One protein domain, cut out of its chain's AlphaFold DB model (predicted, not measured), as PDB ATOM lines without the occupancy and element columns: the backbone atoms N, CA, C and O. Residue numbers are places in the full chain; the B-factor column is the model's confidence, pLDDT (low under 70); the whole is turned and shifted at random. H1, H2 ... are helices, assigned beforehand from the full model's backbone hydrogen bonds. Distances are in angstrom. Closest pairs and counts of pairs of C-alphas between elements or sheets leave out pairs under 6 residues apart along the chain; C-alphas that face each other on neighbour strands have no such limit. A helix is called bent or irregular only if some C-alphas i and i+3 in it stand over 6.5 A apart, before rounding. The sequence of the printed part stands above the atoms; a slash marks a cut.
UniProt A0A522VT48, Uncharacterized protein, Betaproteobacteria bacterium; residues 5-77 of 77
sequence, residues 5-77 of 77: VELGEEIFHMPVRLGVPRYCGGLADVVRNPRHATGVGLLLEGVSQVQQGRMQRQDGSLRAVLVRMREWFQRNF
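Overview. This is residues 5 to 77 of the 77 residues of an uncharacterized protein of Betaproteobacteria bacterium (UniProt A0A522VT48). Picture an open, stretched-out chain in which one long helix, H3, lies along the longest axis and H1 and H4 stand off at the two far ends, both turned to the same side of that axis. Near the start of H3 a loop and the short helix H2 go off to the opposite side, where residues 25 to 30 stick out, and beyond H3 the arm of residues 56 to 77, which holds H4, stands free. The printed part has 73 residues with four named helices in the order H1, H2, H3, H4 and no named strand, and its class is all helix. It is extended, with a radius of gyration of the C-alphas of 22.2 A, and it is flat, spanning 65 by 35 by 17 A.

Arrangement. Start at H1, residues 5 to 12, which touches no helix. From there go on through residues 13 to 27, a long link of 15 residues, to H2, residues 28 to 31; H1 and H2 are apart. Two residues on, past a tight link, you come to H3, residues 34 to 51; H2 and H3 meet only through their link. H1 and H3 are apart. Residues 48 to 53, of which 48 to 51 belong to H3, stand free. A short link of 10 residues takes you to H4, residues 62 to 76, and H3 and H4 are apart. H4 is apart from H1 and from H2 too. Look at the backbone O and N atoms: in H1 and H4 every O i to N i+4 pair is within hydrogen-bond range, in H3 12 of 14 are, and H2 is too short for such a pair.

Along the chain. Find C-alpha 5 at (91.253, -5.118, 254.352); from there H1 runs 10.5 A to C-alpha 12. H2 covers 4.9 A from Ala 28 to Val 31. Find C-alpha 34 at (87.390, -11.455, 244.043), where H3 begins; it runs 26.0 A to Gln 51. H3 is irregular, for C-alphas 35 and 38 are 7.5 A apart. H4 runs 21.3 A from Leu 62 to C-alpha 76 at (88.386, -63.406, 251.374).

Size, cuts and confidence. The two C-alphas farthest apart are those of Glu 6 and Phe 77, at 65.2 A. Without the stretches that stand free, the body is 39 residues spanning 41 by 23 by 14 A. The printed part has no cut and ends at Phe 77, the chain's last residue. Look in the B-factor column for a mean pLDDT of 89.0 over the printed part; residues 55 to 60, on the link between H3 and H4, are under 70.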
ATOM      1  N   VAL A   5      89.815  -4.825 254.308       96.38
ATOM      2  CA  VAL A   5      91.253  -5.118 254.352       96.38
ATOM      3  C   VAL A   5      91.852  -4.423 255.565       96.38
ATOM      4  O   VAL A   5      92.496  -5.073 256.376       96.38
ATOM      5  N   GLU A   6      91.529  -3.145 255.727       96.56
ATOM      6  CA  GLU A   6      91.946  -2.275 256.819       96.56
ATOM      7  C   GLU A   6      91.525  -2.848 258.178       96.56
ATOM      8  O   GLU A   6      92.350  -2.975 259.079       96.56
ATOM      9  N   LEU A   7      90.271  -3.302 258.297       97.00
ATOM     10  CA  LEU A   7      89.786  -3.984 259.500       97.00
ATOM     11  C   LEU A   7      90.569  -5.272 259.793       97.00
ATOM     12  O   LEU A   7      90.862  -5.584 260.945       97.00
ATOM     13  N   GLY A   8      90.902  -6.040 258.753       96.81
ATOM     14  CA  GLY A   8      91.722  -7.237 258.901       96.81
ATOM     15  C   GLY A   8      93.117  -6.910 259.434       96.81
ATOM     16  O   GLY A   8      93.602  -7.590 260.334       96.81
ATOM     17  N   GLU A   9      93.752  -5.862 258.915       97.88
ATOM     18  CA  GLU A   9      95.071  -5.423 259.383       97.88
ATOM     19  C   GLU A   9      95.036  -4.956 260.841       97.88
ATOM     20  O   GLU A   9      95.937  -5.293 261.612       97.88
ATOM     21  N   GLU A  10      93.978  -4.245 261.239       97.56
ATOM     22  CA  GLU A  10      93.779  -3.794 262.618       97.56
ATOM     23  C   GLU A  10      93.613  -4.971 263.591       97.56
ATOM     24  O   GLU A  10      94.274  -5.000 264.626       97.56
ATOM     25  N   ILE A  11      92.787  -5.966 263.246       97.88
ATOM     26  CA  ILE A  11      92.501  -7.127 264.107       97.88
ATOM     27  C   ILE A  11      93.695  -8.084 264.194       97.88
ATOM     28  O   ILE A  11      94.008  -8.594 265.269       97.88
ATOM     29  N   PHE A  12      94.326  -8.392 263.058       97.44
ATOM     30  CA  PHE A  12      95.356  -9.432 262.995       97.44
ATOM     31  C   PHE A  12      96.777  -8.898 263.209       97.44
ATOM     32  O   PHE A  12      97.705  -9.701 263.308       97.44
ATOM     33  N   HIS A  13      96.969  -7.575 263.267       97.44
ATOM     34  CA  HIS A  13      98.280  -6.924 263.393       97.44
ATOM     35  C   HIS A  13      99.311  -7.425 262.364       97.44
ATOM     36  O   HIS A  13     100.506  -7.538 262.640       97.44
ATOM     37  N   MET A  14      98.841  -7.751 261.161       97.75
ATOM     38  CA  MET A  14      99.648  -8.265 260.060       97.75
ATOM     39  C   MET A  14      99.091  -7.767 258.721       97.75
ATOM     40  O   MET A  14      97.904  -7.453 258.648       97.75
ATOM     41  N   PRO A  15      99.901  -7.728 257.647       97.25
ATOM     42  CA  PRO A  15      99.426  -7.287 256.339       97.25
ATOM     43  C   PRO A  15      98.309  -8.189 255.800       97.25
ATOM     44  O   PRO A  15      98.485  -9.409 255.706       97.25
ATOM     45  N   VAL A  16      97.198  -7.593 255.367       97.38
ATOM     46  CA  VAL A  16      96.058  -8.297 254.759       97.38
ATOM     47  C   VAL A  16      95.900  -7.836 253.315       97.38
ATOM     48  O   VAL A  16      96.174  -6.696 252.957       97.38
ATOM     49  N   ARG A  17      95.498  -8.747 252.422       94.88
ATOM     50  CA  ARG A  17      95.309  -8.436 251.001       94.88
ATOM     51  C   ARG A  17      94.040  -9.065 250.466       94.88
ATOM     52  O   ARG A  17      93.663 -10.169 250.848       94.88
ATOM     53  N   LEU A  18      93.427  -8.377 249.511       94.19
ATOM     54  CA  LEU A  18      92.284  -8.900 248.782       94.19
ATOM     55  C   LEU A  18      92.742  -9.949 247.759       94.19
ATOM     56  O   LEU A  18      93.475  -9.641 246.820       94.19
ATOM     57  N   GLY A  19      92.300 -11.192 247.937       93.94
ATOM     58  CA  GLY A  19      92.574 -12.274 246.995       93.94
ATOM     59  C   GLY A  19      91.779 -12.119 245.696       93.94
ATOM     60  O   GLY A  19      90.566 -11.908 245.721       93.94
ATOM     61  N   VAL A  20      92.455 -12.271 244.555       95.44
ATOM     62  CA  VAL A  20      91.839 -12.306 243.218       95.44
ATOM     63  C   VAL A  20      92.338 -13.519 242.427       95.44
ATOM     64  O   VAL A  20      93.469 -13.963 242.659       95.44
ATOM     65  N   PRO A  21      91.542 -14.071 241.488       95.81
ATOM     66  CA  PRO A  21      91.999 -15.177 240.655       95.81
ATOM     67  C   PRO A  21      93.257 -14.824 239.860       95.81
ATOM     68  O   PRO A  21      93.323 -13.793 239.187       95.81
ATOM     69  N   ARG A  22      94.235 -15.735 239.861       92.31
ATOM     70  CA  ARG A  22      95.409 -15.656 238.985       92.31
ATOM     71  C   ARG A  22      95.073 -16.293 237.642       92.31
ATOM     72  O   ARG A  22      95.234 -17.493 237.462       92.31
ATOM     73  N   TYR A  23      94.585 -15.475 236.716       91.25
ATOM     74  CA  TYR A  23      94.187 -15.907 235.380       91.25
ATOM     75  C   TYR A  23      94.782 -14.992 234.299       91.25
ATOM     76  O   TYR A  23      94.881 -13.770 234.479       91.25
ATOM     77  N   CYS A  24      95.214 -15.598 233.192       89.19
ATOM     78  CA  CYS A  24      95.915 -14.944 232.082       89.19
ATOM     79  C   CYS A  24      95.342 -15.285 230.690       89.19
ATOM     80  O   CYS A  24      95.990 -14.999 229.689       89.19
ATOM     81  N   GLY A  25      94.149 -15.883 230.614       90.12
ATOM     82  CA  GLY A  25      93.471 -16.169 229.344       90.12
ATOM     83  C   GLY A  25      92.520 -15.056 228.888       90.12
ATOM     84  O   GLY A  25      92.569 -13.925 229.373       90.12
ATOM     85  N   GLY A  26      91.620 -15.387 227.961       93.06
ATOM     86  CA  GLY A  26      90.610 -14.448 227.466       93.06
ATOM     87  C   GLY A  26      89.679 -13.956 228.575       93.06
ATOM     88  O   GLY A  26      89.349 -14.699 229.493       93.06
ATOM     89  N   LEU A  27      89.230 -12.701 228.485       92.94
ATOM     90  CA  LEU A  27      88.363 -12.083 229.498       92.94
ATOM     91  C   LEU A  27      89.030 -11.896 230.879       92.94
ATOM     92  O   LEU A  27      88.332 -11.722 231.880       92.94
ATOM     93  N   ALA A  28      90.369 -11.909 230.954       93.50
ATOM     94  CA  ALA A  28      91.105 -11.752 232.210       93.50
ATOM     95  C   ALA A  28      90.686 -10.510 233.013       93.50
ATOM     96  O   ALA A  28      90.634 -10.585 234.238       93.50
ATOM     97  N   ASP A  29      90.321  -9.417 232.346       92.88
ATOM     98  CA  ASP A  29      89.875  -8.182 233.002       92.88
ATOM     99  C   ASP A  29      88.570  -8.366 233.790       92.88
ATOM    100  O   ASP A  29      88.387  -7.765 234.845       92.88
ATOM    101  N   VAL A  30      87.684  -9.256 233.330       92.94
ATOM    102  CA  VAL A  30      86.444  -9.616 234.038       92.94
ATOM    103  C   VAL A  30      86.735 -10.633 235.138       92.94
ATOM    104  O   VAL A  30      86.219 -10.534 236.252       92.94
ATOM    105  N   VAL A  31      87.586 -11.615 234.834       94.25
ATOM    106  CA  VAL A  31      87.906 -12.721 235.742       94.25
ATOM    107  C   VAL A  31      88.711 -12.243 236.954       94.25
ATOM    108  O   VAL A  31      88.557 -12.811 238.031       94.25
ATOM    109  N   ARG A  32      89.522 -11.184 236.836       94.00
ATOM    110  CA  ARG A  32      90.325 -10.588 237.925       94.00
ATOM    111  C   ARG A  32      89.479  -9.796 238.931       94.00
ATOM    112  O   ARG A  32      89.771  -8.655 239.273       94.00
ATOM    113  N   ASN A  33      88.442 -10.436 239.453       94.81
ATOM    114  CA  ASN A  33      87.559  -9.912 240.479       94.81
ATOM    115  C   ASN A  33      87.430 -10.946 241.617       94.81
ATOM    116  O   ASN A  33      87.228 -12.131 241.327       94.81
ATOM    117  N   PRO A  34      87.495 -10.538 242.901       94.44
ATOM    118  CA  PRO A  34      87.390 -11.455 244.043       94.44
ATOM    119  C   PRO A  34      86.145 -12.347 244.011       94.44
ATOM    120  O   PRO A  34      86.193 -13.490 244.456       94.44
ATOM    121  N   ARG A  35      85.040 -11.867 243.421       94.56
ATOM    122  CA  ARG A  35      83.795 -12.641 243.268       94.56
ATOM    123  C   ARG A  35      83.973 -13.945 242.480       94.56
ATOM    124  O   ARG A  35      83.153 -14.847 242.604       94.56
ATOM    125  N   HIS A  36      85.017 -14.035 241.656       96.06
ATOM    126  CA  HIS A  36      85.327 -15.199 240.831       96.06
ATOM    127  C   HIS A  36      86.442 -16.079 241.429       96.06
ATOM    128  O   HIS A  36      86.747 -17.117 240.848       96.06
ATOM    129  N   ALA A  37      87.020 -15.715 242.586       95.69
ATOM    130  CA  ALA A  37      88.116 -16.440 243.252       95.69
ATOM    131  C   ALA A  37      87.829 -17.935 243.402       95.69
ATOM    132  O   ALA A  37      88.601 -18.766 242.922       95.69
ATOM    133  N   THR A  38      86.686 -18.270 243.996       96.00
ATOM    134  CA  THR A  38      86.324 -19.658 244.282       96.00
ATOM    135  C   THR A  38      86.047 -20.446 243.009       96.00
ATOM    136  O   THR A  38      86.627 -21.507 242.808       96.00
ATOM    137  N   GLY A  39      85.200 -19.922 242.117       95.69
ATOM    138  CA  GLY A  39      84.818 -20.631 240.892       95.69
ATOM    139  C   GLY A  39      86.014 -20.909 239.980       95.69
ATOM    140  O   GLY A  39      86.196 -22.034 239.526       95.69
ATOM    141  N   VAL A  40      86.874 -19.908 239.766       96.12
ATOM    142  CA  VAL A  40      88.089 -20.072 238.956       96.12
ATOM    143  C   VAL A  40      89.061 -21.041 239.624       96.12
ATOM    144  O   VAL A  40      89.609 -21.904 238.946       96.12
ATOM    145  N   GLY A  41      89.247 -20.944 240.944       95.44
ATOM    146  CA  GLY A  41      90.095 -21.868 241.696       95.44
ATOM    147  C   GLY A  41      89.640 -23.322 241.566       95.44
ATOM    148  O   GLY A  41      90.458 -24.191 241.278       95.44
ATOM    149  N   LEU A  42      88.334 -23.580 241.687       96.06
ATOM    150  CA  LEU A  42      87.759 -24.917 241.521       96.06
ATOM    151  C   LEU A  42      87.965 -25.470 240.107       96.06
ATOM    152  O   LEU A  42      88.273 -26.648 239.953       96.06
ATOM    153  N   LEU A  43      87.828 -24.634 239.076       93.62
ATOM    154  CA  LEU A  43      88.077 -25.052 237.695       93.62
ATOM    155  C   LEU A  43      89.550 -25.398 237.465       93.62
ATOM    156  O   LEU A  43      89.848 -26.443 236.886       93.62
ATOM    157  N   LEU A  44      90.470 -24.551 237.937       93.31
ATOM    158  CA  LEU A  44      91.910 -24.804 237.837       93.31
ATOM    159  C   LEU A  44      92.303 -26.086 238.580       93.31
ATOM    160  O   LEU A  44      93.064 -26.894 238.051       93.31
ATOM    161  N   GLU A  45      91.742 -26.303 239.767       93.81
ATOM    162  CA  GLU A  45      91.976 -27.519 240.539       93.81
ATOM    163  C   GLU A  45      91.369 -28.753 239.860       93.81
ATOM    164  O   GLU A  45      92.003 -29.801 239.813       93.81
ATOM    165  N   GLY A  46      90.183 -28.645 239.258       92.75
ATOM    166  CA  GLY A  46      89.597 -29.727 238.463       92.75
ATOM    167  C   GLY A  46      90.490 -30.128 237.285       92.75
ATOM    168  O   GLY A  46      90.738 -31.315 237.067       92.75
ATOM    169  N   VAL A  47      91.050 -29.148 236.568       91.62
ATOM    170  CA  VAL A  47      92.028 -29.391 235.494       91.62
ATOM    171  C   VAL A  47      93.288 -30.072 236.041       91.62
ATOM    172  O   VAL A  47      93.753 -31.051 235.458       91.62
ATOM    173  N   SER A  48      93.809 -29.604 237.179       92.75
ATOM    174  CA  SER A  48      94.952 -30.211 237.872       92.75
ATOM    175  C   SER A  48      94.678 -31.672 238.255       92.75
ATOM    176  O   SER A  48      95.484 -32.555 237.960       92.75
ATOM    177  N   GLN A  49      93.504 -31.974 238.815       92.19
ATOM    178  CA  GLN A  49      93.107 -33.335 239.188       92.19
ATOM    179  C   GLN A  49      93.002 -34.278 237.984       92.19
ATOM    180  O   GLN A  49      93.393 -35.445 238.087       92.19
ATOM    181  N   VAL A  50      92.507 -33.790 236.840       90.88
ATOM    182  CA  VAL A  50      92.494 -34.554 235.582       90.88
ATOM    183  C   VAL A  50      93.915 -34.874 235.134       90.88
ATOM    184  O   VAL A  50      94.213 -36.029 234.837       90.88
ATOM    185  N   GLN A  51      94.800 -33.876 235.118       91.31
ATOM    186  CA  GLN A  51      96.195 -34.044 234.701       91.31
ATOM    187  C   GLN A  51      96.966 -34.996 235.622       91.31
ATOM    188  O   GLN A  51      97.778 -35.788 235.153       91.31
ATOM    189  N   GLN A  52      96.678 -34.964 236.923       91.81
ATOM    190  CA  GLN A  52      97.281 -35.852 237.918       91.81
ATOM    191  C   GLN A  52      96.674 -37.265 237.923       91.81
ATOM    192  O   GLN A  52      97.054 -38.082 238.761       91.81
ATOM    193  N   GLY A  53      95.693 -37.559 237.059       83.94
ATOM    194  CA  GLY A  53      94.981 -38.842 237.055       83.94
ATOM    195  C   GLY A  53      94.187 -39.112 238.340       83.94
ATOM    196  O   GLY A  53      93.734 -40.231 238.565       83.94
ATOM    197  N   ARG A  54      94.010 -38.092 239.191       80.00
ATOM    198  CA  ARG A  54      93.248 -38.158 240.447       80.00
ATOM    199  C   ARG A  54      91.755 -38.053 240.225       80.00
ATOM    200  O   ARG A  54      90.985 -38.382 241.125       80.00
ATOM    201  N   MET A  55      91.342 -37.637 239.031       66.62
ATOM    202  CA  MET A  55      89.954 -37.739 238.629       66.62
ATOM    203  C   MET A  55      89.610 -39.218 238.434       66.62
ATOM    204  O   MET A  55      89.646 -39.751 237.325       66.62
ATOM    205  N   GLN A  56      89.273 -39.893 239.537       62.91
ATOM    206  CA  GLN A  56      88.497 -41.118 239.480       62.91
ATOM    207  C   GLN A  56      87.201 -40.745 238.779       62.91
ATOM    208  O   GLN A  56      86.290 -40.173 239.376       62.91
ATOM    209  N   ARG A  57      87.112 -41.065 237.485       61.56
ATOM    210  CA  ARG A  57      85.805 -41.273 236.884       61.56
ATOM    211  C   ARG A  57      85.101 -42.238 237.830       61.56
ATOM    212  O   ARG A  57      85.617 -43.332 238.074       61.56
ATOM    213  N   GLN A  58      83.962 -41.835 238.390       60.28
ATOM    214  CA  GLN A  58      82.971 -42.809 238.822       60.28
ATOM    215  C   GLN A  58      82.526 -43.513 237.549       60.28
ATOM    216  O   GLN A  58      81.528 -43.169 236.926       60.28
ATOM    217  N   ASP A  59      83.362 -44.436 237.093       56.00
ATOM    218  CA  ASP A  59      83.045 -45.313 236.003       56.00
ATOM    219  C   ASP A  59      82.056 -46.296 236.618       56.00
ATOM    220  O   ASP A  59      82.423 -47.329 237.178       56.00
ATOM    221  N   GLY A  60      80.772 -45.928 236.584       60.84
ATOM    222  CA  GLY A  60      79.639 -46.801 236.890       60.84
ATOM    223  C   GLY A  60      79.506 -47.936 235.871       60.84
ATOM    224  O   GLY A  60      78.408 -48.398 235.581       60.84
ATOM    225  N   SER A  61      80.621 -48.364 235.281       73.94
ATOM    226  CA  SER A  61      80.706 -49.478 234.368       73.94
ATOM    227  C   SER A  61      80.479 -50.755 235.162       73.94
ATOM    228  O   SER A  61      81.218 -51.076 236.096       73.94
ATOM    229  N   LEU A  62      79.471 -51.527 234.757       77.38
ATOM    230  CA  LEU A  62      79.164 -52.853 235.308       77.38
ATOM    231  C   LEU A  62      80.406 -53.763 235.337       77.38
ATOM    232  O   LEU A  62      80.548 -54.619 236.207       77.38
ATOM    233  N   ARG A  63      81.354 -53.524 234.424       77.19
ATOM    234  CA  ARG A  63      82.638 -54.221 234.363       77.19
ATOM    235  C   ARG A  63      83.546 -53.888 235.552       77.19
ATOM    236  O   ARG A  63      84.167 -54.793 236.097       77.19
ATOM    237  N   ALA A  64      83.587 -52.629 235.990       80.12
ATOM    238  CA  ALA A  64      84.350 -52.207 237.167       80.12
ATOM    239  C   ALA A  64      83.765 -52.794 238.464       80.12
ATOM    240  O   ALA A  64      84.511 -53.172 239.369       80.12
ATOM    241  N   VAL A  65      82.437 -52.938 238.530       84.69
ATOM    242  CA  VAL A  65      81.748 -53.592 239.655       84.69
ATOM    243  C   VAL A  65      82.069 -55.090 239.701       84.69
ATOM    244  O   VAL A  65      82.444 -55.597 240.758       84.69
ATOM    245  N   LEU A  66      82.014 -55.786 238.558       89.69
ATOM    246  CA  LEU A  66      82.363 -57.211 238.470       89.69
ATOM    247  C   LEU A  66      83.828 -57.485 238.840       89.69
ATOM    248  O   LEU A  66      84.108 -58.453 239.546       89.69
ATOM    249  N   VAL A  67      84.761 -56.633 238.406       84.81
ATOM    250  CA  VAL A  67      86.187 -56.759 238.757       84.81
ATOM    251  C   VAL A  67      86.392 -56.615 240.266       84.81
ATOM    252  O   VAL A  67      87.029 -57.477 240.870       84.81
ATOM    253  N   ARG A  68      85.778 -55.606 240.898       83.88
ATOM    254  CA  ARG A  68      85.839 -55.413 242.357       83.88
ATOM    255  C   ARG A  68      85.256 -56.595 243.135       83.88
ATOM    256  O   ARG A  68      85.839 -57.007 244.133       83.88
ATOM    257  N   MET A  69      84.138 -57.159 242.674       88.50
ATOM    258  CA  MET A  69      83.547 -58.362 243.274       88.50
ATOM    259  C   MET A  69      84.487 -59.567 243.180       88.50
ATOM    260  O   MET A  69      84.639 -60.306 244.151       88.50
ATOM    261  N   ARG A  70      85.152 -59.749 242.030       90.19
ATOM    262  CA  ARG A  70      86.091 -60.857 241.827       90.19
ATOM    263  C   ARG A  70      87.335 -60.727 242.706       90.19
ATOM    264  O   ARG A  70      87.754 -61.712 243.303       90.19
ATOM    265  N   GLU A  71      87.899 -59.527 242.811       89.31
ATOM    266  CA  GLU A  71      89.044 -59.242 243.687       89.31
ATOM    267  C   GLU A  71      88.696 -59.407 245.170       89.31
ATOM    268  O   GLU A  71      89.504 -59.923 245.939       89.31
ATOM    269  N   TRP A  72      87.486 -59.006 245.576       90.69
ATOM    270  CA  TRP A  72      86.999 -59.236 246.935       90.69
ATOM    271  C   TRP A  72      86.885 -60.731 247.240       90.69
ATOM    272  O   TRP A  72      87.351 -61.160 248.294       90.69
ATOM    273  N   PHE A  73      86.338 -61.526 246.312       94.06
ATOM    274  CA  PHE A  73      86.215 -62.972 246.495       94.06
ATOM    275  C   PHE A  73      87.589 -63.632 246.643       94.06
ATOM    276  O   PHE A  73      87.816 -64.308 247.633       94.06
ATOM    277  N   GLN A  74      88.537 -63.330 245.749       91.06
ATOM    278  CA  GLN A  74      89.903 -63.880 245.794       91.06
ATOM    279  C   GLN A  74      90.713 -63.493 247.040       91.06
ATOM    280  O   GLN A  74      91.710 -64.137 247.349       91.06
ATOM    281  N   ARG A  75      90.356 -62.393 247.715       82.62
ATOM    282  CA  ARG A  75      91.017 -61.967 248.957       82.62
ATOM    283  C   ARG A  75      90.404 -62.572 250.217       82.62
ATOM    284  O   ARG A  75      91.093 -62.598 251.230       82.62
ATOM    285  N   ASN A  76      89.130 -62.969 250.185       79.94
ATOM    286  CA  ASN A  76      88.386 -63.406 251.374       79.94
ATOM    287  C   ASN A  76      88.063 -64.911 251.384       79.94
ATOM    288  O   ASN A  76      87.748 -65.433 252.450       79.94
ATOM    289  N   PHE A  77      88.139 -65.585 250.236       72.44
ATOM    290  CA  PHE A  77      87.986 -67.031 250.065       72.44
ATOM    291  C   PHE A  77      89.177 -67.580 249.281       72.44
ATOM    292  O   PHE A  77      89.674 -68.654 249.679       72.44
TER     293      PHE A  77